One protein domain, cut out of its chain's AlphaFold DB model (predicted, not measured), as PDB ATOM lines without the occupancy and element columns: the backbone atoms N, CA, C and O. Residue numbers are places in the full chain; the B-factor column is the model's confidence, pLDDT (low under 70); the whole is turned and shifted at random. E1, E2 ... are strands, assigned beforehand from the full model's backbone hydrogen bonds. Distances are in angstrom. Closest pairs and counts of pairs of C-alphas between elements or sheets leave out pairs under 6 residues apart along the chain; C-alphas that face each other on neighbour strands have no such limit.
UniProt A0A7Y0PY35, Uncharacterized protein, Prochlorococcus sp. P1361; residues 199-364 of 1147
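This is residues 199 to 364 of the 1147 residues of an uncharacterized protein of Prochlorococcus sp. P1361 (UniProt A0A7Y0PY35). The chain winds in stacked turns, a solenoid of roughly triangular cross-section with three walls of short strands. One wall is E1, E3, E5, E9, E13 and E16; E7, E11, E14 and E17 make a second, E8, E12 and E15 a third, and the bent E2 and E4 fold across the second and third. Residues 263 to 277 loop out from the coil, and the small pair E6 and E10 lies at one corner. The 166 printed residues hold no named helix and seventeen named strands, E1 to E17 in order, with parallel neighbours; the class is all strand, though the strands hold 79 residues, under half. The whole is compact, with a radius of gyration of the C-alphas of 14.4 A and spans of 44 by 31 by 29 A.

E1, residues 199 to 201, begins at C-alpha 199 (-32.159, 1.096, 17.824). E2, residues 205 to 218, 19.3 A long, bends by 134 degrees at residue 212. E3 is residues 221 to 223; E4, residues 233 to 243, 16.0 A long, bends by 132 degrees at residue 240. Then come E5, 248 to 250; E6, 253 to 255; E7, 259 to 262; E8, 278 to 281; E9, 286 to 288; E10, 291 to 294; E11, 299 to 303, 12.6 A; E12, 312 to 315; E13, 318 to 320; E14, 332 to 336, 13.1 A; E15, 339 to 341; E16, 346 to 348. E17, residues 358 to 361, ends at C-alpha 361 (-40.435, -28.157, 14.846).

The largest sheet is branched and twisted. E2 lies on one side of E4, with N 206 and O 233 at 2.9 A; E7, N 234 to O 259 at 2.8 A, and E8, N 241 to O 278 at 2.9 A, lie on the other side. E7 and E11, E11 and E14, E14 and E17, E8 and E12, and E12 and E15 are parallel neighbours; N 300 and O 332 of E11 and E14 are 3.0 A apart, within hydrogen-bond range. The second sheet runs E1, E3, E5, E9, E13, E16, with N 249 and O 286 of E5 and E9 at 2.8 A. The two sheets form a sandwich, two sheets face to face, 8.9 A centre to centre where they face each other. For instance, the closest C-alphas of E11 and E13, Ile 300 and Phe 319, are 7.2 A apart. E6 and E10 are parallel neighbours, with N 292 and O 253 at 2.8 A.

The C-alphas farthest apart, Gly 212 and Asn 353, are 44.5 A apart. The printed part has no cut. The links E7 to E8, 15 residues, and E13 to E14, 11 residues, are long. Mean pLDDT of the printed part is 95.2, and no printed residue is under 70.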
ATOM      1  N   ASP A 199     -32.750   1.512  19.099       96.81
ATOM      2  CA  ASP A 199     -32.159   1.096  17.824       96.81
ATOM      3  C   ASP A 199     -30.648   0.975  18.047       96.81
ATOM      4  O   ASP A 199     -29.972   1.977  18.302       96.81
ATOM      5  N   ILE A 200     -30.133  -0.258  18.072       95.00
ATOM      6  CA  ILE A 200     -28.716  -0.539  18.334       95.00
ATOM      7  C   ILE A 200     -28.138  -1.479  17.280       95.00
ATOM      8  O   ILE A 200     -28.751  -2.480  16.916       95.00
ATOM      9  N   SER A 201     -26.913  -1.182  16.840       94.00
ATOM     10  CA  SER A 201     -26.104  -2.071  16.005       94.00
ATOM     11  C   SER A 201     -24.799  -2.408  16.718       94.00
ATOM     12  O   SER A 201     -24.173  -1.517  17.293       94.00
ATOM     13  N   ILE A 202     -24.410  -3.682  16.694       93.75
ATOM     14  CA  ILE A 202     -23.202  -4.233  17.327       93.75
ATOM     15  C   ILE A 202     -22.400  -4.986  16.257       93.75
ATOM     16  O   ILE A 202     -22.986  -5.736  15.484       93.75
ATOM     17  N   ASP A 203     -21.076  -4.804  16.213       86.06
ATOM     18  CA  ASP A 203     -20.252  -5.259  15.076       86.06
ATOM     19  C   ASP A 203     -20.205  -6.790  14.893       86.06
ATOM     20  O   ASP A 203     -19.956  -7.265  13.786       86.06
ATOM     21  N   GLN A 204     -20.368  -7.568  15.973       93.62
ATOM     22  CA  GLN A 204     -20.242  -9.032  15.935       93.62
ATOM     23  C   GLN A 204     -21.319  -9.787  16.712       93.62
ATOM     24  O   GLN A 204     -21.878 -10.746  16.188       93.62
ATOM     25  N   SER A 205     -21.570  -9.451  17.986       96.81
ATOM     26  CA  SER A 205     -22.589 -10.183  18.751       96.81
ATOM     27  C   SER A 205     -23.180  -9.452  19.953       96.81
ATOM     28  O   SER A 205     -22.462  -8.890  20.786       96.81
ATOM     29  N   LEU A 206     -24.500  -9.577  20.094       98.12
ATOM     30  CA  LEU A 206     -25.273  -9.225  21.282       98.12
ATOM     31  C   LEU A 206     -25.670 -10.509  22.026       98.12
ATOM     32  O   LEU A 206     -26.244 -11.415  21.432       98.12
ATOM     33  N   LEU A 207     -25.384 -10.578  23.326       98.50
ATOM     34  CA  LEU A 207     -26.006 -11.538  24.246       98.50
ATOM     35  C   LEU A 207     -26.742 -10.763  25.335       98.50
ATOM     36  O   LEU A 207     -26.189  -9.811  25.895       98.50
ATOM     37  N   VAL A 208     -27.946 -11.214  25.662       98.69
ATOM     38  CA  VAL A 208     -28.750 -10.730  26.781       98.69
ATOM     39  C   VAL A 208     -29.183 -11.946  27.598       98.69
ATOM     40  O   VAL A 208     -30.056 -12.672  27.147       98.69
ATOM     41  N   ASP A 209     -28.563 -12.183  28.758       98.19
ATOM     42  CA  ASP A 209     -28.855 -13.342  29.624       98.19
ATOM     43  C   ASP A 209     -29.418 -12.896  30.981       98.19
ATOM     44  O   ASP A 209     -28.710 -12.257  31.763       98.19
ATOM     45  N   ALA A 210     -30.662 -13.258  31.294       96.50
ATOM     46  CA  ALA A 210     -31.308 -12.999  32.582       96.50
ATOM     47  C   ALA A 210     -31.587 -14.310  33.354       96.50
ATOM     48  O   ALA A 210     -32.729 -14.771  33.370       96.50
ATOM     49  N   PRO A 211     -30.575 -14.930  34.002       93.75
ATOM     50  CA  PRO A 211     -30.796 -16.122  34.819       93.75
ATOM     51  C   PRO A 211     -31.763 -15.823  35.972       93.75
ATOM     52  O   PRO A 211     -31.612 -14.795  36.639       93.75
ATOM     53  N   GLY A 212     -32.725 -16.714  36.220       89.38
ATOM     54  CA  GLY A 212     -33.758 -16.533  37.244       89.38
ATOM     55  C   GLY A 212     -34.804 -15.471  36.883       89.38
ATOM     56  O   GLY A 212     -35.488 -14.967  37.777       89.38
ATOM     57  N   GLY A 213     -34.866 -15.037  35.618       93.12
ATOM     58  CA  GLY A 213     -35.452 -13.751  35.247       93.12
ATOM     59  C   GLY A 213     -35.991 -13.630  33.822       93.12
ATOM     60  O   GLY A 213     -36.081 -14.595  33.067       93.12
ATOM     61  N   THR A 214     -36.375 -12.404  33.469       96.31
ATOM     62  CA  THR A 214     -37.116 -12.091  32.236       96.31
ATOM     63  C   THR A 214     -36.312 -11.191  31.295       96.31
ATOM     64  O   THR A 214     -35.807 -10.147  31.716       96.31
ATOM     65  N   VAL A 215     -36.265 -11.526  30.004       98.75
ATOM     66  CA  VAL A 215     -35.817 -10.629  28.923       98.75
ATOM     67  C   VAL A 215     -37.017 -10.172  28.096       98.75
ATOM     68  O   VAL A 215     -37.782 -10.990  27.595       98.75
ATOM     69  N   GLU A 216     -37.164  -8.861  27.913       98.69
ATOM     70  CA  GLU A 216     -38.188  -8.257  27.057       98.69
ATOM     71  C   GLU A 216     -37.572  -7.312  26.023       98.69
ATOM     72  O   GLU A 216     -36.870  -6.359  26.375       98.69
ATOM     73  N   VAL A 217     -37.897  -7.538  24.749       98.88
ATOM     74  CA  VAL A 217     -37.619  -6.621  23.636       98.88
ATOM     75  C   VAL A 217     -38.933  -5.977  23.217       98.88
ATOM     76  O   VAL A 217     -39.849  -6.690  22.823       98.88
ATOM     77  N   VAL A 218     -39.033  -4.649  23.316       98.62
ATOM     78  CA  VAL A 218     -40.267  -3.872  23.118       98.62
ATOM     79  C   VAL A 218     -40.034  -2.746  22.121       98.62
ATOM     80  O   VAL A 218     -39.225  -1.853  22.382       98.62
ATOM     81  N   ASN A 219     -40.759  -2.763  20.995       98.06
ATOM     82  CA  ASN A 219     -40.704  -1.732  19.945       98.06
ATOM     83  C   ASN A 219     -39.260  -1.322  19.571       98.06
ATOM     84  O   ASN A 219     -38.949  -0.135  19.455       98.06
ATOM     85  N   SER A 220     -38.356  -2.304  19.475       98.62
ATOM     86  CA  SER A 220     -36.907  -2.080  19.386       98.62
ATOM     87  C   SER A 220     -36.264  -2.805  18.210       98.62
ATOM     88  O   SER A 220     -36.669  -3.910  17.851       98.62
ATOM     89  N   ARG A 221     -35.214  -2.202  17.651       98.50
ATOM     90  CA  ARG A 221     -34.376  -2.749  16.582       98.50
ATOM     91  C   ARG A 221     -33.012  -3.148  17.149       98.50
ATOM     92  O   ARG A 221     -32.252  -2.311  17.633       98.50
ATOM     93  N   LEU A 222     -32.720  -4.443  17.103       98.56
ATOM     94  CA  LEU A 222     -31.463  -5.049  17.537       98.56
ATOM     95  C   LEU A 222     -30.741  -5.578  16.294       98.56
ATOM     96  O   LEU A 222     -31.266  -6.451  15.605       98.56
ATOM     97  N   SER A 223     -29.560  -5.044  15.991       97.75
ATOM     98  CA  SER A 223     -28.791  -5.374  14.788       97.75
ATOM     99  C   SER A 223     -27.411  -5.940  15.127       97.75
ATOM    100  O   SER A 223     -26.627  -5.323  15.848       97.75
ATOM    101  N   ALA A 224     -27.102  -7.089  14.538       97.44
ATOM    102  CA  ALA A 224     -25.755  -7.607  14.319       97.44
ATOM    103  C   ALA A 224     -25.504  -7.829  12.809       97.44
ATOM    104  O   ALA A 224     -24.704  -8.675  12.416       97.44
ATOM    105  N   SER A 225     -26.229  -7.104  11.947       97.69
ATOM    106  CA  SER A 225     -26.126  -7.228  10.491       97.69
ATOM    107  C   SER A 225     -24.812  -6.672   9.934       97.69
ATOM    108  O   SER A 225     -24.342  -5.618  10.365       97.69
ATOM    109  N   SER A 226     -24.273  -7.317   8.893       96.06
ATOM    110  CA  SER A 226     -23.072  -6.875   8.170       96.06
ATOM    111  C   SER A 226     -23.349  -6.602   6.693       96.06
ATOM    112  O   SER A 226     -23.942  -7.410   5.986       96.06
ATOM    113  N   ALA A 227     -22.846  -5.472   6.194       95.31
ATOM    114  CA  ALA A 227     -22.924  -5.109   4.778       95.31
ATOM    115  C   ALA A 227     -21.777  -5.685   3.918       95.31
ATOM    116  O   ALA A 227     -21.786  -5.486   2.708       95.31
ATOM    117  N   ASN A 228     -20.777  -6.348   4.521       94.69
ATOM    118  CA  ASN A 228     -19.544  -6.774   3.830       94.69
ATOM    119  C   ASN A 228     -19.064  -8.195   4.198       94.69
ATOM    120  O   ASN A 228     -18.022  -8.631   3.715       94.69
ATOM    121  N   SER A 229     -19.771  -8.895   5.085       96.25
ATOM    122  CA  SER A 229     -19.447 -10.248   5.560       96.25
ATOM    123  C   SER A 229     -20.732 -11.007   5.881       96.25
ATOM    124  O   SER A 229     -21.823 -10.453   5.740       96.25
ATOM    125  N   SER A 230     -20.618 -12.235   6.387       97.00
ATOM    126  CA  SER A 230     -21.722 -12.933   7.048       97.00
ATOM    127  C   SER A 230     -22.249 -12.131   8.248       97.00
ATOM    128  O   SER A 230     -21.537 -11.265   8.779       97.00
ATOM    129  N   GLY A 231     -23.493 -12.394   8.650       97.56
ATOM    130  CA  GLY A 231     -24.127 -11.734   9.793       97.56
ATOM    131  C   GLY A 231     -23.520 -12.154  11.138       97.56
ATOM    132  O   GLY A 231     -22.949 -13.234  11.270       97.56
ATOM    133  N   GLY A 232     -23.641 -11.289  12.145       98.19
ATOM    134  CA  GLY A 232     -23.250 -11.582  13.526       98.19
ATOM    135  C   GLY A 232     -24.279 -12.431  14.283       98.19
ATOM    136  O   GLY A 232     -25.142 -13.065  13.675       98.19
ATOM    137  N   SER A 233     -24.213 -12.436  15.621       98.12
ATOM    138  CA  SER A 233     -25.186 -13.155  16.464       98.12
ATOM    139  C   SER A 233     -26.001 -12.281  17.422       98.12
ATOM    140  O   SER A 233     -25.498 -11.326  18.021       98.12
ATOM    141  N   LEU A 234     -27.273 -12.640  17.591       98.69
ATOM    142  CA  LEU A 234     -28.214 -12.069  18.554       98.69
ATOM    143  C   LEU A 234     -28.774 -13.200  19.427       98.69
ATOM    144  O   LEU A 234     -29.605 -13.977  18.963       98.69
ATOM    145  N   THR A 235     -28.350 -13.280  20.686       98.69
ATOM    146  CA  THR A 235     -28.801 -14.312  21.633       98.69
ATOM    147  C   THR A 235     -29.538 -13.664  22.808       98.69
ATOM    148  O   THR A 235     -28.990 -12.786  23.478       98.69
ATOM    149  N   LEU A 236     -30.774 -14.088  23.068       98.75
ATOM    150  CA  LEU A 236     -31.626 -13.624  24.168       98.75
ATOM    151  C   LEU A 236     -32.016 -14.828  25.033       98.75
ATOM    152  O   LEU A 236     -32.675 -15.737  24.537       98.75
ATOM    153  N   THR A 237     -31.630 -14.847  26.308       97.94
ATOM    154  CA  THR A 237     -31.862 -15.973  27.226       97.94
ATOM    155  C   THR A 237     -32.272 -15.519  28.621       97.94
ATOM    156  O   THR A 237     -31.962 -14.416  29.067       97.94
ATOM    157  N   GLY A 238     -32.965 -16.397  29.331       95.12
ATOM    158  CA  GLY A 238     -33.506 -16.183  30.668       95.12
ATOM    159  C   GLY A 238     -34.671 -17.138  30.881       95.12
ATOM    160  O   GLY A 238     -35.091 -17.801  29.939       95.12
ATOM    161  N   ASP A 239     -35.205 -17.214  32.091       94.25
ATOM    162  CA  ASP A 239     -36.328 -18.099  32.421       94.25
ATOM    163  C   ASP A 239     -37.582 -17.735  31.599       94.25
ATOM    164  O   ASP A 239     -38.380 -18.604  31.248       94.25
ATOM    165  N   GLN A 240     -37.729 -16.455  31.237       96.62
ATOM    166  CA  GLN A 240     -38.735 -15.962  30.295       96.62
ATOM    167  C   GLN A 240     -38.109 -15.027  29.252       96.62
ATOM    168  O   GLN A 240     -37.360 -14.114  29.609       96.62
ATOM    169  N   VAL A 241     -38.465 -15.187  27.975       98.75
ATOM    170  CA  VAL A 241     -38.012 -14.319  26.877       98.75
ATOM    171  C   VAL A 241     -39.202 -13.900  26.007       98.75
ATOM    172  O   VAL A 241     -39.887 -14.745  25.436       98.75
ATOM    173  N   ARG A 242     -39.444 -12.589  25.871       98.62
ATOM    174  CA  ARG A 242     -40.503 -12.029  25.007       98.62
ATOM    175  C   ARG A 242     -39.940 -11.048  23.981       98.62
ATOM    176  O   ARG A 242     -39.245 -10.094  24.338       98.62
ATOM    177  N   VAL A 243     -40.312 -11.245  22.720       98.88
ATOM    178  CA  VAL A 243     -40.088 -10.305  21.616       98.88
ATOM    179  C   VAL A 243     -41.440  -9.753  21.166       98.88
ATOM    180  O   VAL A 243     -42.267 -10.471  20.607       98.88
ATOM    181  N   ASP A 244     -41.650  -8.471  21.447       98.56
ATOM    182  CA  ASP A 244     -42.870  -7.705  21.183       98.56
ATOM    183  C   ASP A 244     -43.113  -7.479  19.685       98.56
ATOM    184  O   ASP A 244     -42.154  -7.266  18.932       98.56
ATOM    185  N   GLY A 245     -44.381  -7.431  19.271       98.00
ATOM    186  CA  GLY A 245     -44.787  -7.307  17.863       98.00
ATOM    187  C   GLY A 245     -44.276  -6.054  17.134       98.00
ATOM    188  O   GLY A 245     -44.279  -6.018  15.905       98.00
ATOM    189  N   GLY A 246     -43.800  -5.031  17.857       97.94
ATOM    190  CA  GLY A 246     -43.127  -3.862  17.276       97.94
ATOM    191  C   GLY A 246     -41.617  -4.019  17.022       97.94
ATOM    192  O   GLY A 246     -40.972  -3.033  16.664       97.94
ATOM    193  N   SER A 247     -41.023  -5.193  17.265       98.81
ATOM    194  CA  SER A 247     -39.560  -5.368  17.355       98.81
ATOM    195  C   SER A 247     -38.913  -6.037  16.135       98.81
ATOM    196  O   SER A 247     -39.543  -6.788  15.393       98.81
ATOM    197  N   GLN A 248     -37.618  -5.773  15.941       98.88
ATOM    198  CA  GLN A 248     -36.802  -6.298  14.844       98.88
ATOM    199  C   GLN A 248     -35.467  -6.834  15.373       98.88
ATOM    200  O   GLN A 248     -34.707  -6.089  15.991       98.88
ATOM    201  N   LEU A 249     -35.167  -8.103  15.112       98.88
ATOM    202  CA  LEU A 249     -33.908  -8.779  15.427       98.88
ATOM    203  C   LEU A 249     -33.236  -9.124  14.093       98.88
ATOM    204  O   LEU A 249     -33.792  -9.878  13.298       98.88
ATOM    205  N   LEU A 250     -32.076  -8.533  13.817       98.81
ATOM    206  CA  LEU A 250     -31.472  -8.524  12.485       98.81
ATOM    207  C   LEU A 250     -30.021  -9.010  12.538       98.81
ATOM    208  O   LEU A 250     -29.158  -8.366  13.131       98.81
ATOM    209  N   ALA A 251     -29.765 -10.141  11.892       98.56
ATOM    210  CA  ALA A 251     -28.461 -10.776  11.745       98.56
ATOM    211  C   ALA A 251     -28.183 -11.083  10.260       98.56
ATOM    212  O   ALA A 251     -27.655 -12.134   9.912       98.56
ATOM    213  N   THR A 252     -28.588 -10.184   9.362       98.50
ATOM    214  CA  THR A 252     -28.371 -10.333   7.914       98.50
ATOM    215  C   THR A 252     -26.915 -10.093   7.517       98.50
ATOM    216  O   THR A 252     -26.222  -9.283   8.135       98.50
ATOM    217  N   GLY A 253     -26.442 -10.758   6.463       98.00
ATOM    218  CA  GLY A 253     -25.076 -10.587   5.955       98.00
ATOM    219  C   GLY A 253     -24.996 -10.499   4.433       98.00
ATOM    220  O   GLY A 253     -25.941 -10.826   3.717       98.00
ATOM    221  N   ALA A 254     -23.867 -10.024   3.915       97.12
ATOM    222  CA  ALA A 254     -23.581  -9.941   2.482       97.12
ATOM    223  C   ALA A 254     -22.990 -11.238   1.900       97.12
ATOM    224  O   ALA A 254     -23.151 -11.480   0.707       97.12
ATOM    225  N   THR A 255     -22.328 -12.052   2.730       96.56
ATOM    226  CA  THR A 255     -21.636 -13.301   2.341       96.56
ATOM    227  C   THR A 255     -22.088 -14.474   3.225       96.56
ATOM    228  O   THR A 255     -21.275 -15.168   3.839       96.56
ATOM    229  N   GLY A 256     -23.397 -14.621   3.391       97.62
ATOM    230  CA  GLY A 256     -24.045 -15.560   4.305       97.62
ATOM    231  C   GLY A 256     -24.862 -14.862   5.392       97.62
ATOM    232  O   GLY A 256     -24.650 -13.690   5.701       97.62
ATOM    233  N   GLY A 257     -25.811 -15.581   5.975       98.00
ATOM    234  CA  GLY A 257     -26.585 -15.115   7.119       98.00
ATOM    235  C   GLY A 257     -25.814 -15.114   8.440       98.00
ATOM    236  O   GLY A 257     -24.623 -15.416   8.491       98.00
ATOM    237  N   GLY A 258     -26.507 -14.740   9.512       98.38
ATOM    238  CA  GLY A 258     -26.012 -14.762  10.890       98.38
ATOM    239  C   GLY A 258     -26.816 -15.706  11.784       98.38
ATOM    240  O   GLY A 258     -27.448 -16.650  11.306       98.38
ATOM    241  N   LEU A 259     -26.807 -15.451  13.093       98.62
ATOM    242  CA  LEU A 259     -27.465 -16.295  14.095       98.62
ATOM    243  C   LEU A 259     -28.424 -15.480  14.971       98.62
ATOM    244  O   LEU A 259     -28.021 -14.492  15.582       98.62
ATOM    245  N   ILE A 260     -29.671 -15.924  15.093       98.88
ATOM    246  CA  ILE A 260     -30.646 -15.393  16.052       98.88
ATOM    247  C   ILE A 260     -31.104 -16.536  16.958       98.88
ATOM    248  O   ILE A 260     -31.512 -17.590  16.479       98.88
ATOM    249  N   GLN A 261     -31.040 -16.329  18.269       98.62
ATOM    250  CA  GLN A 261     -31.416 -17.296  19.299       98.62
ATOM    251  C   GLN A 261     -32.309 -16.605  20.329       98.62
ATOM    252  O   GLN A 261     -31.885 -15.647  20.979       98.62
ATOM    253  N   VAL A 262     -33.537 -17.090  20.484       98.75
ATOM    254  CA  VAL A 262     -34.523 -16.573  21.439       98.75
ATOM    255  C   VAL A 262     -34.937 -17.717  22.356       98.75
ATOM    256  O   VAL A 262     -35.576 -18.672  21.924       98.75
ATOM    257  N   GLY A 263     -34.511 -17.639  23.613       97.88
ATOM    258  CA  GLY A 263     -34.773 -18.634  24.649       97.88
ATOM    259  C   GLY A 263     -34.016 -19.956  24.525       97.88
ATOM    260  O   GLY A 263     -34.134 -20.776  25.427       97.88
ATOM    261  N   GLY A 264     -33.212 -20.166  23.477       96.38
ATOM    262  CA  GLY A 264     -32.388 -21.367  23.385       96.38
ATOM    263  C   GLY A 264     -31.515 -21.514  22.144       96.38
ATOM    264  O   GLY A 264     -31.446 -20.625  21.292       96.38
ATOM    265  N   SER A 265     -30.796 -22.636  22.093       95.62
ATOM    266  CA  SER A 265     -29.862 -23.021  21.024       95.62
ATOM    267  C   SER A 265     -30.448 -24.101  20.116       95.62
ATOM    268  O   SER A 265     -31.326 -24.848  20.533       95.62
ATOM    269  N   TRP A 266     -29.942 -24.188  18.876       94.62
ATOM    270  CA  TRP A 266     -30.403 -25.168  17.887       94.62
ATOM    271  C   TRP A 266     -30.308 -26.583  18.465       94.62
ATOM    272  O   TRP A 266     -29.209 -27.002  18.847       94.62
ATOM    273  N   GLN A 267     -31.436 -27.285  18.565       89.81
ATOM    274  CA  GLN A 267     -31.572 -28.620  19.158       89.81
ATOM    275  C   GLN A 267     -30.827 -28.790  20.503       89.81
ATOM    276  O   GLN A 267     -30.195 -29.817  20.743       89.81
ATOM    277  N   ASN A 268     -30.831 -27.757  21.365       89.31
ATOM    278  CA  ASN A 268     -30.116 -27.720  22.659       89.31
ATOM    279  C   ASN A 268     -28.588 -27.994  22.566       89.31
ATOM    280  O   ASN A 268     -27.943 -28.344  23.552       89.31
ATOM    281  N   SER A 269     -27.979 -27.842  21.383       89.88
ATOM    282  CA  SER A 269     -26.594 -28.282  21.124       89.88
ATOM    283  C   SER A 269     -25.503 -27.380  21.720       89.88
ATOM    284  O   SER A 269     -24.412 -27.855  22.036       89.88
ATOM    285  N   ASP A 270     -25.776 -26.083  21.909       92.81
ATOM    286  CA  ASP A 270     -24.835 -25.152  22.544       92.81
ATOM    287  C   ASP A 270     -25.131 -25.022  24.043       92.81
ATOM    288  O   ASP A 270     -26.001 -24.253  24.458       92.81
ATOM    289  N   VAL A 271     -24.340 -25.742  24.844       91.56
ATOM    290  CA  VAL A 271     -24.331 -25.732  26.320       91.56
ATOM    291  C   VAL A 271     -23.939 -24.387  26.954       91.56
ATOM    292  O   VAL A 271     -23.944 -24.262  28.182       91.56
ATOM    293  N   SER A 272     -23.543 -23.384  26.163       93.50
ATOM    294  CA  SER A 272     -23.346 -22.005  26.625       93.50
ATOM    295  C   SER A 272     -24.590 -21.128  26.448       93.50
ATOM    296  O   SER A 272     -24.651 -20.037  27.017       93.50
ATOM    297  N   VAL A 273     -25.620 -21.599  25.747       96.19
ATOM    298  CA  VAL A 273     -26.936 -20.952  25.717       96.19
ATOM    299  C   VAL A 273     -27.786 -21.513  26.862       96.19
ATOM    300  O   VAL A 273     -27.711 -22.692  27.198       96.19
ATOM    301  N   ARG A 274     -28.550 -20.648  27.533       94.06
ATOM    302  CA  ARG A 274     -29.486 -21.039  28.595       94.06
ATOM    303  C   ARG A 274     -30.862 -21.257  27.981       94.06
ATOM    304  O   ARG A 274     -31.373 -20.338  27.345       94.06
ATOM    305  N   GLN A 275     -31.452 -22.421  28.229       94.50
ATOM    306  CA  GLN A 275     -32.814 -22.716  27.797       94.50
ATOM    307  C   GLN A 275     -33.830 -21.982  28.690       94.50
ATOM    308  O   GLN A 275     -33.668 -21.933  29.912       94.50
ATOM    309  N   ALA A 276     -34.838 -21.367  28.074       96.56
ATOM    310  CA  ALA A 276     -35.917 -20.632  28.733       96.56
ATOM    311  C   ALA A 276     -37.081 -21.551  29.115       96.56
ATOM    312  O   ALA A 276     -37.315 -22.555  28.454       96.56
ATOM    313  N   VAL A 277     -37.875 -21.180  30.122       94.25
ATOM    314  CA  VAL A 277     -39.142 -21.874  30.425       94.25
ATOM    315  C   VAL A 277     -40.269 -21.356  29.528       94.25
ATOM    316  O   VAL A 277     -41.129 -22.122  29.112       94.25
ATOM    317  N   ASN A 278     -40.271 -20.066  29.183       96.19
ATOM    318  CA  ASN A 278     -41.252 -19.508  28.249       96.19
ATOM    319  C   ASN A 278     -40.594 -18.578  27.226       96.19
ATOM    320  O   ASN A 278     -39.940 -17.602  27.604       96.19
ATOM    321  N   THR A 279     -40.833 -18.857  25.947       98.50
ATOM    322  CA  THR A 279     -40.405 -18.041  24.809       98.50
ATOM    323  C   THR A 279     -41.616 -17.586  24.010       98.50
ATOM    324  O   THR A 279     -42.366 -18.397  23.473       98.50
ATOM    325  N   THR A 280     -41.790 -16.272  23.889       98.44
ATOM    326  CA  THR A 280     -42.883 -15.653  23.128       98.44
ATOM    327  C   THR A 280     -42.322 -14.710  22.059       98.44
ATOM    328  O   THR A 280     -41.632 -13.744  22.386       98.44
ATOM    329  N   VAL A 281     -42.645 -14.941  20.782       98.75
ATOM    330  CA  VAL A 281     -42.345 -14.017  19.671       98.75
ATOM    331  C   VAL A 281     -43.652 -13.598  19.005       98.75
ATOM    332  O   VAL A 281     -44.283 -14.375  18.289       98.75
ATOM    333  N   GLU A 282     -44.075 -12.366  19.269       98.38
ATOM    334  CA  GLU A 282     -45.415 -11.873  18.945       98.38
ATOM    335  C   GLU A 282     -45.639 -11.576  17.453       98.38
ATOM    336  O   GLU A 282     -44.716 -11.332  16.673       98.38
ATOM    337  N   ALA A 283     -46.917 -11.530  17.065       97.19
ATOM    338  CA  ALA A 283     -47.332 -11.195  15.710       97.19
ATOM    339  C   ALA A 283     -46.864  -9.789  15.299       97.19
ATOM    340  O   ALA A 283     -47.193  -8.795  15.943       97.19
ATOM    341  N   GLY A 284     -46.124  -9.718  14.189       97.12
ATOM    342  CA  GLY A 284     -45.512  -8.490  13.668       97.12
ATOM    343  C   GLY A 284     -44.010  -8.364  13.939       97.12
ATOM    344  O   GLY A 284     -43.336  -7.653  13.193       97.12
ATOM    345  N   ALA A 285     -43.468  -9.097  14.920       98.69
ATOM    346  CA  ALA A 285     -42.030  -9.123  15.171       98.69
ATOM    347  C   ALA A 285     -41.276  -9.709  13.965       98.69
ATOM    348  O   ALA A 285     -41.726 -10.688  13.362       98.69
ATOM    349  N   LEU A 286     -40.122  -9.130  13.624       98.81
ATOM    350  CA  LEU A 286     -39.268  -9.576  12.519       98.81
ATOM    351  C   LEU A 286     -37.955 -10.146  13.053       98.81
ATOM    352  O   LEU A 286     -37.193  -9.426  13.696       98.81
ATOM    353  N   LEU A 287     -37.665 -11.404  12.734       98.88
ATOM    354  CA  LEU A 287     -36.360 -12.033  12.920       98.88
ATOM    355  C   LEU A 287     -35.789 -12.289  11.515       98.88
ATOM    356  O   LEU A 287     -36.372 -13.064  10.761       98.88
ATOM    357  N   ASP A 288     -34.696 -11.624  11.133       98.88
ATOM    358  CA  ASP A 288     -34.093 -11.760   9.794       98.88
ATOM    359  C   ASP A 288     -32.599 -12.097   9.882       98.88
ATOM    360  O   ASP A 288     -31.787 -11.281  10.325       98.88
ATOM    361  N   ALA A 289     -32.248 -13.304   9.446       98.75
ATOM    362  CA  ALA A 289     -30.890 -13.835   9.367       98.75
ATOM    363  C   ALA A 289     -30.474 -14.137   7.913       98.75
ATOM    364  O   ALA A 289     -29.574 -14.940   7.681       98.75
ATOM    365  N   SER A 290     -31.123 -13.521   6.919       98.50
ATOM    366  CA  SER A 290     -30.866 -13.785   5.495       98.50
ATOM    367  C   SER A 290     -29.460 -13.392   5.023       98.50
ATOM    368  O   SER A 290     -28.907 -12.358   5.418       98.50
ATOM    369  N   ALA A 291     -28.940 -14.158   4.067       98.06
ATOM    370  CA  ALA A 291     -27.897 -13.702   3.161       98.06
ATOM    371  C   ALA A 291     -28.503 -12.746   2.118       98.06
ATOM    372  O   ALA A 291     -29.575 -12.991   1.566       98.06
ATOM    373  N   THR A 292     -27.835 -11.626   1.851       96.62
ATOM    374  CA  THR A 292     -28.378 -10.540   1.011       96.62
ATOM    375  C   THR A 292     -27.809 -10.529  -0.408       96.62
ATOM    376  O   THR A 292     -28.485 -10.073  -1.336       96.62
ATOM    377  N   TRP A 293     -26.607 -11.078  -0.614       94.94
ATOM    378  CA  TRP A 293     -25.953 -11.136  -1.923       94.94
ATOM    379  C   TRP A 293     -25.380 -12.519  -2.234       94.94
ATOM    380  O   TRP A 293     -25.902 -13.185  -3.122       94.94
ATOM    381  N   ASP A 294     -24.378 -12.972  -1.489       94.94
ATOM    382  CA  ASP A 294     -23.720 -14.274  -1.647       94.94
ATOM    383  C   ASP A 294     -23.868 -15.102  -0.355       94.94
ATOM    384  O   ASP A 294     -24.128 -14.537   0.712       94.94
ATOM    385  N   GLY A 295     -23.676 -16.417  -0.438       96.50
ATOM    386  CA  GLY A 295     -23.682 -17.352   0.689       96.50
ATOM    387  C   GLY A 295     -25.062 -17.799   1.193       96.50
ATOM    388  O   GLY A 295     -26.112 -17.294   0.795       96.50
ATOM    389  N   ASP A 296     -25.034 -18.785   2.086       98.06
ATOM    390  CA  ASP A 296     -26.220 -19.473   2.605       98.06
ATOM    391  C   ASP A 296     -26.965 -18.639   3.660       98.06
ATOM    392  O   ASP A 296     -26.367 -17.837   4.384       98.06
ATOM    393  N   GLY A 297     -28.280 -18.839   3.773       98.12
ATOM    394  CA  GLY A 297     -29.086 -18.233   4.832       98.12
ATOM    395  C   GLY A 297     -28.636 -18.673   6.230       98.12
ATOM    396  O   GLY A 297     -28.116 -19.769   6.424       98.12
ATOM    397  N   GLY A 298     -28.830 -17.800   7.215       98.50
ATOM    398  CA  GLY A 298     -28.408 -18.014   8.596       98.50
ATOM    399  C   GLY A 298     -29.313 -18.957   9.388       98.50
ATOM    400  O   GLY A 298     -30.140 -19.688   8.837       98.50
ATOM    401  N   THR A 299     -29.194 -18.911  10.714       98.75
ATOM    402  CA  THR A 299     -30.008 -19.722  11.633       98.75
ATOM    403  C   THR A 299     -30.865 -18.846  12.545       98.75
ATOM    404  O   THR A 299     -30.356 -17.895  13.142       98.75
ATOM    405  N   ILE A 300     -32.150 -19.181  12.690       98.88
ATOM    406  CA  ILE A 300     -33.059 -18.567  13.671       98.88
ATOM    407  C   ILE A 300     -33.635 -19.658  14.576       98.88
ATOM    408  O   ILE A 300     -34.209 -20.622  14.083       98.88
ATOM    409  N   VAL A 301     -33.532 -19.486  15.891       98.69
ATOM    410  CA  VAL A 301     -34.085 -20.404  16.895       98.69
ATOM    411  C   VAL A 301     -35.035 -19.644  17.815       98.69
ATOM    412  O   VAL A 301     -34.651 -18.621  18.386       98.69
ATOM    413  N   ALA A 302     -36.248 -20.163  17.994       98.19
ATOM    414  CA  ALA A 302     -37.135 -19.822  19.103       98.19
ATOM    415  C   ALA A 302     -37.415 -21.094  19.913       98.19
ATOM    416  O   ALA A 302     -38.018 -22.040  19.408       98.19
ATOM    417  N   TRP A 303     -36.931 -21.132  21.151       95.88
ATOM    418  CA  TRP A 303     -36.841 -22.359  21.940       95.88
ATOM    419  C   TRP A 303     -37.275 -22.125  23.389       95.88
ATOM    420  O   TRP A 303     -36.985 -21.079  23.973       95.88
ATOM    421  N   SER A 304     -37.925 -23.121  23.978       93.69
ATOM    422  CA  SER A 304     -38.075 -23.294  25.424       93.69
ATOM    423  C   SER A 304     -37.673 -24.723  25.786       93.69
ATOM    424  O   SER A 304     -37.692 -25.612  24.936       93.69
ATOM    425  N   ASP A 305     -37.246 -24.931  27.028       89.31
ATOM    426  CA  ASP A 305     -36.770 -26.211  27.540       89.31
ATOM    427  C   ASP A 305     -37.823 -27.312  27.349       89.31
ATOM    428  O   ASP A 305     -38.830 -27.356  28.055       89.31
ATOM    429  N   ILE A 306     -37.577 -28.201  26.382       82.56
ATOM    430  CA  ILE A 306     -38.472 -29.312  26.053       82.56
ATOM    431  C   ILE A 306     -38.657 -30.270  27.233       82.56
ATOM    432  O   ILE A 306     -39.720 -30.867  27.362       82.56
ATOM    433  N   TYR A 307     -37.659 -30.402  28.113       82.81
ATOM    434  CA  TYR A 307     -37.706 -31.328  29.249       82.81
ATOM    435  C   TYR A 307     -38.496 -30.775  30.440       82.81
ATOM    436  O   TYR A 307     -38.771 -31.498  31.399       82.81
ATOM    437  N   ASN A 308     -38.891 -29.503  30.381       84.00
ATOM    438  CA  ASN A 308     -39.794 -28.896  31.341       84.00
ATOM    439  C   ASN A 308     -41.244 -29.018  30.829       84.00
ATOM    440  O   ASN A 308     -41.562 -28.413  29.808       84.00
ATOM    441  N   PRO A 309     -42.159 -29.731  31.516       79.94
ATOM    442  CA  PRO A 309     -43.542 -29.889  31.055       79.94
ATOM    443  C   PRO A 309     -44.364 -28.584  31.076       79.94
ATOM    444  O   PRO A 309     -45.379 -28.505  30.387       79.94
ATOM    445  N   ASP A 310     -43.922 -27.557  31.815       81.94
ATOM    446  CA  ASP A 310     -44.473 -26.192  31.752       81.94
ATOM    447  C   ASP A 310     -43.807 -25.336  30.642       81.94
ATOM    448  O   ASP A 310     -44.123 -24.151  30.488       81.94
ATOM    449  N   GLY A 311     -42.871 -25.916  29.880       86.94
ATOM    450  CA  GLY A 311     -42.102 -25.274  28.817       86.94
ATOM    451  C   GLY A 311     -42.975 -24.857  27.634       86.94
ATOM    452  O   GLY A 311     -43.567 -25.707  26.971       86.94
ATOM    453  N   LEU A 312     -43.055 -23.554  27.352       90.88
ATOM    454  CA  LEU A 312     -43.911 -23.003  26.296       90.88
ATOM    455  C   LEU A 312     -43.126 -22.162  25.287       90.88
ATOM    456  O   LEU A 312     -42.540 -21.137  25.641       90.88
ATOM    457  N   THR A 313     -43.231 -22.525  24.010       95.75
ATOM    458  CA  THR A 313     -42.815 -21.687  22.880       95.75
ATOM    459  C   THR A 313     -44.043 -21.249  22.090       95.75
ATOM    460  O   THR A 313     -44.725 -22.083  21.502       95.75
ATOM    461  N   GLN A 314     -44.308 -19.942  22.046       96.06
ATOM    462  CA  GLN A 314     -45.346 -19.336  21.209       96.06
ATOM    463  C   GLN A 314     -44.708 -18.405  20.176       96.06
ATOM    464  O   GLN A 314     -44.040 -17.429  20.531       96.06
ATOM    465  N   VAL A 315     -44.931 -18.676  18.890       96.75
ATOM    466  CA  VAL A 315     -44.363 -17.895  17.783       96.75
ATOM    467  C   VAL A 315     -45.429 -17.507  16.759       96.75
ATOM    468  O   VAL A 315     -46.107 -18.352  16.190       96.75
ATOM    469  N   ALA A 316     -45.541 -16.202  16.505       95.81
ATOM    470  CA  ALA A 316     -46.439 -15.604  15.511       95.81
ATOM    471  C   ALA A 316     -45.745 -14.525  14.645       95.81
ATOM    472  O   ALA A 316     -46.385 -13.864  13.825       95.81
ATOM    473  N   GLY A 317     -44.439 -14.313  14.843       97.31
ATOM    474  CA  GLY A 317     -43.624 -13.360  14.085       97.31
ATOM    475  C   GLY A 317     -43.316 -13.795  12.644       97.31
ATOM    476  O   GLY A 317     -43.694 -14.872  12.188       97.31
ATOM    477  N   SER A 318     -42.584 -12.944  11.922       98.31
ATOM    478  CA  SER A 318     -41.977 -13.262  10.625       98.31
ATOM    479  C   SER A 318     -40.505 -13.627  10.804       98.31
ATOM    480  O   SER A 318     -39.710 -12.786  11.225       98.31
ATOM    481  N   PHE A 319     -40.151 -14.874  10.500       98.69
ATOM    482  CA  PHE A 319     -38.797 -15.407  10.616       98.69
ATOM    483  C   PHE A 319     -38.266 -15.654   9.195       98.69
ATOM    484  O   PHE A 319     -38.844 -16.430   8.427       98.69
ATOM    485  N   ILE A 320     -37.188 -14.962   8.825       98.31
ATOM    486  CA  ILE A 320     -36.665 -14.919   7.457       98.31
ATOM    487  C   ILE A 320     -35.187 -15.315   7.460       98.31
ATOM    488  O   ILE A 320     -34.372 -14.689   8.134       98.31
ATOM    489  N   SER A 321     -34.823 -16.338   6.691       97.81
ATOM    490  CA  SER A 321     -33.433 -16.773   6.545       97.81
ATOM    491  C   SER A 321     -33.164 -17.242   5.115       97.81
ATOM    492  O   SER A 321     -32.978 -18.427   4.839       97.81
ATOM    493  N   ARG A 322     -33.217 -16.305   4.163       97.31
ATOM    494  CA  ARG A 322     -33.023 -16.612   2.736       97.31
ATOM    495  C   ARG A 322     -31.554 -16.797   2.368       97.31
ATOM    496  O   ARG A 322     -30.680 -16.174   2.975       97.31
ATOM    497  N   GLY A 323     -31.317 -17.611   1.342       97.00
ATOM    498  CA  GLY A 323     -30.023 -17.700   0.661       97.00
ATOM    499  C   GLY A 323     -29.732 -16.470  -0.203       97.00
ATOM    500  O   GLY A 323     -30.644 -15.712  -0.552       97.00
ATOM    501  N   GLY A 324     -28.459 -16.270  -0.551       96.31
ATOM    502  CA  GLY A 324     -27.996 -15.111  -1.307       96.31
ATOM    503  C   GLY A 324     -28.664 -14.958  -2.680       96.31
ATOM    504  O   GLY A 324     -28.990 -15.923  -3.373       96.31
ATOM    505  N   SER A 325     -28.858 -13.705  -3.096       94.81
ATOM    506  CA  SER A 325     -29.489 -13.356  -4.377       94.81
ATOM    507  C   SER A 325     -28.641 -13.703  -5.612       94.81
ATOM    508  O   SER A 325     -29.182 -13.803  -6.714       94.81
ATOM    509  N   LEU A 326     -27.331 -13.906  -5.437       94.25
ATOM    510  CA  LEU A 326     -26.406 -14.430  -6.442       94.25
ATOM    511  C   LEU A 326     -26.350 -15.964  -6.401       94.25
ATOM    512  O   LEU A 326     -26.492 -16.607  -7.440       94.25
ATOM    513  N   GLN A 327     -26.145 -16.538  -5.216       94.12
ATOM    514  CA  GLN A 327     -26.039 -17.974  -4.946       94.12
ATOM    515  C   GLN A 327     -26.153 -18.225  -3.431       94.12
ATOM    516  O   GLN A 327     -26.041 -17.286  -2.644       94.12
ATOM    517  N   GLY A 328     -26.318 -19.490  -3.041       95.25
ATOM    518  CA  GLY A 328     -26.379 -19.934  -1.645       95.25
ATOM    519  C   GLY A 328     -27.696 -20.624  -1.295       95.25
ATOM    520  O   GLY A 328     -28.738 -20.356  -1.896       95.25
ATOM    521  N   ASN A 329     -27.652 -21.541  -0.337       96.56
ATOM    522  CA  ASN A 329     -28.801 -22.321   0.122       96.56
ATOM    523  C   ASN A 329     -29.700 -21.513   1.066       96.56
ATOM    524  O   ASN A 329     -29.280 -20.526   1.675       96.56
ATOM    525  N   GLY A 330     -30.951 -21.940   1.202       96.75
ATOM    526  CA  GLY A 330     -31.861 -21.418   2.213       96.75
ATOM    527  C   GLY A 330     -31.393 -21.776   3.625       96.75
ATOM    528  O   GLY A 330     -30.913 -22.883   3.866       96.75
ATOM    529  N   GLY A 331     -31.543 -20.835   4.552       97.81
ATOM    530  CA  GLY A 331     -31.131 -20.996   5.942       97.81
ATOM    531  C   GLY A 331     -32.039 -21.919   6.747       97.81
ATOM    532  O   GLY A 331     -32.978 -22.536   6.233       97.81
ATOM    533  N   TRP A 332     -31.754 -22.024   8.040       98.25
ATOM    534  CA  TRP A 332     -32.469 -22.921   8.946       98.25
ATOM    535  C   TRP A 332     -33.252 -22.136   9.997       98.25
ATOM    536  O   TRP A 332     -32.780 -21.137  10.541       98.25
ATOM    537  N   ILE A 333     -34.463 -22.597  10.292       98.69
ATOM    538  CA  ILE A 333     -35.314 -22.054  11.350       98.69
ATOM    539  C   ILE A 333     -35.753 -23.197  12.258       98.69
ATOM    540  O   ILE A 333     -36.155 -24.249  11.765       98.69
ATOM    541  N   GLU A 334     -35.707 -22.989  13.568       97.81
ATOM    542  CA  GLU A 334     -36.224 -23.918  14.569       97.81
ATOM    543  C   GLU A 334     -37.223 -23.235  15.508       97.81
ATOM    544  O   GLU A 334     -37.005 -22.108  15.965       97.81
ATOM    545  N   THR A 335     -38.315 -23.939  15.798       96.38
ATOM    546  CA  THR A 335     -39.344 -23.539  16.763       96.38
ATOM    547  C   THR A 335     -39.705 -24.749  17.628       96.38
ATOM    548  O   THR A 335     -40.423 -25.629  17.157       96.38
ATOM    549  N   SER A 336     -39.207 -24.808  18.864       92.81
ATOM    550  CA  SER A 336     -39.241 -26.024  19.703       92.81
ATOM    551  C   SER A 336     -39.581 -25.699  21.162       92.81
ATOM    552  O   SER A 336     -39.334 -24.585  21.627       92.81
ATOM    553  N   GLY A 337     -40.189 -26.640  21.881       88.19
ATOM    554  CA  GLY A 337     -40.679 -26.471  23.258       88.19
ATOM    555  C   GLY A 337     -41.592 -27.632  23.659       88.19
ATOM    556  O   GLY A 337     -42.137 -28.299  22.781       88.19
ATOM    557  N   ALA A 338     -41.764 -27.894  24.960       83.00
ATOM    558  CA  ALA A 338     -42.621 -28.993  25.430       83.00
ATOM    559  C   ALA A 338     -44.076 -28.805  24.961       83.00
ATOM    560  O   ALA A 338     -44.703 -29.727  24.437       83.00
ATOM    561  N   LEU A 339     -44.562 -27.567  25.070       84.69
ATOM    562  CA  LEU A 339     -45.738 -27.042  24.395       84.69
ATOM    563  C   LEU A 339     -45.284 -26.057  23.307       84.69
ATOM    564  O   LEU A 339     -44.537 -25.113  23.577       84.69
ATOM    565  N   LEU A 340     -45.760 -26.260  22.079       90.75
ATOM    566  CA  LEU A 340     -45.377 -25.471  20.908       90.75
ATOM    567  C   LEU A 340     -46.616 -24.918  20.191       90.75
ATOM    568  O   LEU A 340     -47.424 -25.676  19.659       90.75
ATOM    569  N   ASP A 341     -46.729 -23.592  20.145       90.44
ATOM    570  CA  ASP A 341     -47.745 -22.848  19.396       90.44
ATOM    571  C   ASP A 341     -47.086 -22.066  18.250       90.44
ATOM    572  O   ASP A 341     -46.184 -21.251  18.466       90.44
ATOM    573  N   THR A 342     -47.538 -22.329  17.023       92.50
ATOM    574  CA  THR A 342     -47.031 -21.729  15.775       92.50
ATOM    575  C   THR A 342     -48.114 -20.955  15.008       92.50
ATOM    576  O   THR A 342     -47.950 -20.647  13.822       92.50
ATOM    577  N   ASP A 343     -49.240 -20.631  15.654       86.50
ATOM    578  CA  ASP A 343     -50.348 -19.894  15.039       86.50
ATOM    579  C   ASP A 343     -49.879 -18.540  14.461       86.50
ATOM    580  O   ASP A 343     -49.390 -17.652  15.159       86.50
ATOM    581  N   LYS A 344     -50.095 -18.363  13.150       88.50
ATOM    582  CA  LYS A 344     -49.713 -17.193  12.326       88.50
ATOM    583  C   LYS A 344     -48.214 -16.973  12.096       88.50
ATOM    584  O   LYS A 344     -47.893 -15.958  11.473       88.50
ATOM    585  N   VAL A 345     -47.310 -17.867  12.511       95.69
ATOM    586  CA  VAL A 345     -45.881 -17.693  12.186       95.69
ATOM    587  C   VAL A 345     -45.671 -17.651  10.667       95.69
ATOM    588  O   VAL A 345     -46.260 -18.432   9.913       95.69
ATOM    589  N   VAL A 346     -44.846 -16.711  10.205       96.50
ATOM    590  CA  VAL A 346     -44.494 -16.556   8.787       96.50
ATOM    591  C   VAL A 346     -43.045 -16.979   8.601       96.50
ATOM    592  O   VAL A 346     -42.144 -16.386   9.185       96.50
ATOM    593  N   ILE A 347     -42.839 -17.999   7.774       97.44
ATOM    594  CA  ILE A 347     -41.555 -18.668   7.560       97.44
ATOM    595  C   ILE A 347     -41.108 -18.452   6.114       97.44
ATOM    596  O   ILE A 347     -41.848 -18.769   5.178       97.44
ATOM    597  N   ASP A 348     -39.897 -17.930   5.925       95.69
ATOM    598  CA  ASP A 348     -39.280 -17.801   4.603       95.69
ATOM    599  C   ASP A 348     -37.778 -18.110   4.666       95.69
ATOM    600  O   ASP A 348     -36.955 -17.284   5.064       95.69
ATOM    601  N   VAL A 349     -37.436 -19.329   4.249       95.69
ATOM    602  CA  VAL A 349     -36.060 -19.821   4.078       95.69
ATOM    603  C   VAL A 349     -35.755 -20.097   2.604       95.69
ATOM    604  O   VAL A 349     -35.059 -21.051   2.258       95.69
ATOM    605  N   GLY A 350     -36.332 -19.289   1.711       92.06
ATOM    606  CA  GLY A 350     -36.198 -19.487   0.275       92.06
ATOM    607  C   GLY A 350     -34.762 -19.308  -0.232       92.06
ATOM    608  O   GLY A 350     -34.041 -18.406   0.202       92.06
ATOM    609  N   SER A 351     -34.375 -20.116  -1.217       91.50
ATOM    610  CA  SER A 351     -33.257 -19.824  -2.120       91.50
ATOM    611  C   SER A 351     -33.745 -19.607  -3.553       91.50
ATOM    612  O   SER A 351     -34.759 -20.164  -3.985       91.50
ATOM    613  N   PHE A 352     -33.001 -18.778  -4.290       84.81
ATOM    614  CA  PHE A 352     -33.200 -18.525  -5.715       84.81
ATOM    615  C   PHE A 352     -32.351 -19.445  -6.613       84.81
ATOM    616  O   PHE A 352     -32.810 -19.817  -7.689       84.81
ATOM    617  N   ASN A 353     -31.141 -19.820  -6.171       87.38
ATOM    618  CA  ASN A 353     -30.134 -20.539  -6.975       87.38
ATOM    619  C   ASN A 353     -29.496 -21.755  -6.262       87.38
ATOM    620  O   ASN A 353     -28.654 -22.422  -6.859       87.38
ATOM    621  N   GLY A 354     -29.860 -22.036  -5.007       90.75
ATOM    622  CA  GLY A 354     -29.389 -23.178  -4.210       90.75
ATOM    623  C   GLY A 354     -30.544 -24.034  -3.683       90.75
ATOM    624  O   GLY A 354     -31.685 -23.912  -4.137       90.75
ATOM    625  N   GLU A 355     -30.262 -24.902  -2.712       92.38
ATOM    626  CA  GLU A 355     -31.287 -25.735  -2.073       92.38
ATOM    627  C   GLU A 355     -32.229 -24.904  -1.186       92.38
ATOM    628  O   GLU A 355     -31.860 -23.848  -0.668       92.38
ATOM    629  N   GLN A 356     -33.471 -25.371  -1.012       90.31
ATOM    630  CA  GLN A 356     -34.447 -24.706  -0.145       90.31
ATOM    631  C   GLN A 356     -34.190 -25.041   1.325       90.31
ATOM    632  O   GLN A 356     -33.963 -26.203   1.672       90.31
ATOM    633  N   GLY A 357     -34.279 -24.029   2.186       94.75
ATOM    634  CA  GLY A 357     -33.974 -24.168   3.604       94.75
ATOM    635  C   GLY A 357     -34.975 -25.016   4.391       94.75
ATOM    636  O   GLY A 357     -35.981 -25.512   3.867       94.75
ATOM    637  N   LYS A 358     -34.694 -25.162   5.689       95.88
ATOM    638  CA  LYS A 358     -35.434 -26.028   6.615       95.88
ATOM    639  C   LYS A 358     -36.160 -25.210   7.682       95.88
ATOM    640  O   LYS A 358     -35.549 -24.354   8.317       95.88
ATOM    641  N   TRP A 359     -37.415 -25.560   7.954       98.06
ATOM    642  CA  TRP A 359     -38.074 -25.269   9.227       98.06
ATOM    643  C   TRP A 359     -38.183 -26.563  10.039       98.06
ATOM    644  O   TRP A 359     -38.739 -27.552   9.559       98.06
ATOM    645  N   LEU A 360     -37.605 -26.573  11.239       96.94
ATOM    646  CA  LEU A 360     -37.717 -27.633  12.234       96.94
ATOM    647  C   LEU A 360     -38.728 -27.233  13.317       96.94
ATOM    648  O   LEU A 360     -38.656 -26.136  13.871       96.94
ATOM    649  N   LEU A 361     -39.634 -28.151  13.632       95.06
ATOM    650  CA  LEU A 361     -40.435 -28.157  14.846       95.06
ATOM    651  C   LEU A 361     -40.014 -29.406  15.635       95.06
ATOM    652  O   LEU A 361     -40.137 -30.495  15.079       95.06
ATOM    653  N   ASP A 362     -39.511 -29.266  16.865       89.38
ATOM    654  CA  ASP A 362     -39.061 -30.402  17.706       89.38
ATOM    655  C   ASP A 362     -39.714 -30.378  19.120       89.38
ATOM    656  O   ASP A 362     -39.036 -30.138  20.122       89.38
ATOM    657  N   PRO A 363     -41.054 -30.519  19.240       87.31
ATOM    658  CA  PRO A 363     -41.753 -30.694  20.520       87.31
ATOM    659  C   PRO A 363     -41.791 -32.163  20.987       87.31
ATOM    660  O   PRO A 363     -41.446 -33.078  20.249       87.31
ATOM    661  N   PHE A 364     -42.293 -32.427  22.198       79.25
ATOM    662  CA  PHE A 364     -42.459 -33.806  22.702       79.25
ATOM    663  C   PHE A 364     -43.568 -34.606  21.988       79.25
ATOM    664  O   PHE A 364     -43.473 -35.817  21.819       79.25
TER     665      PHE A 364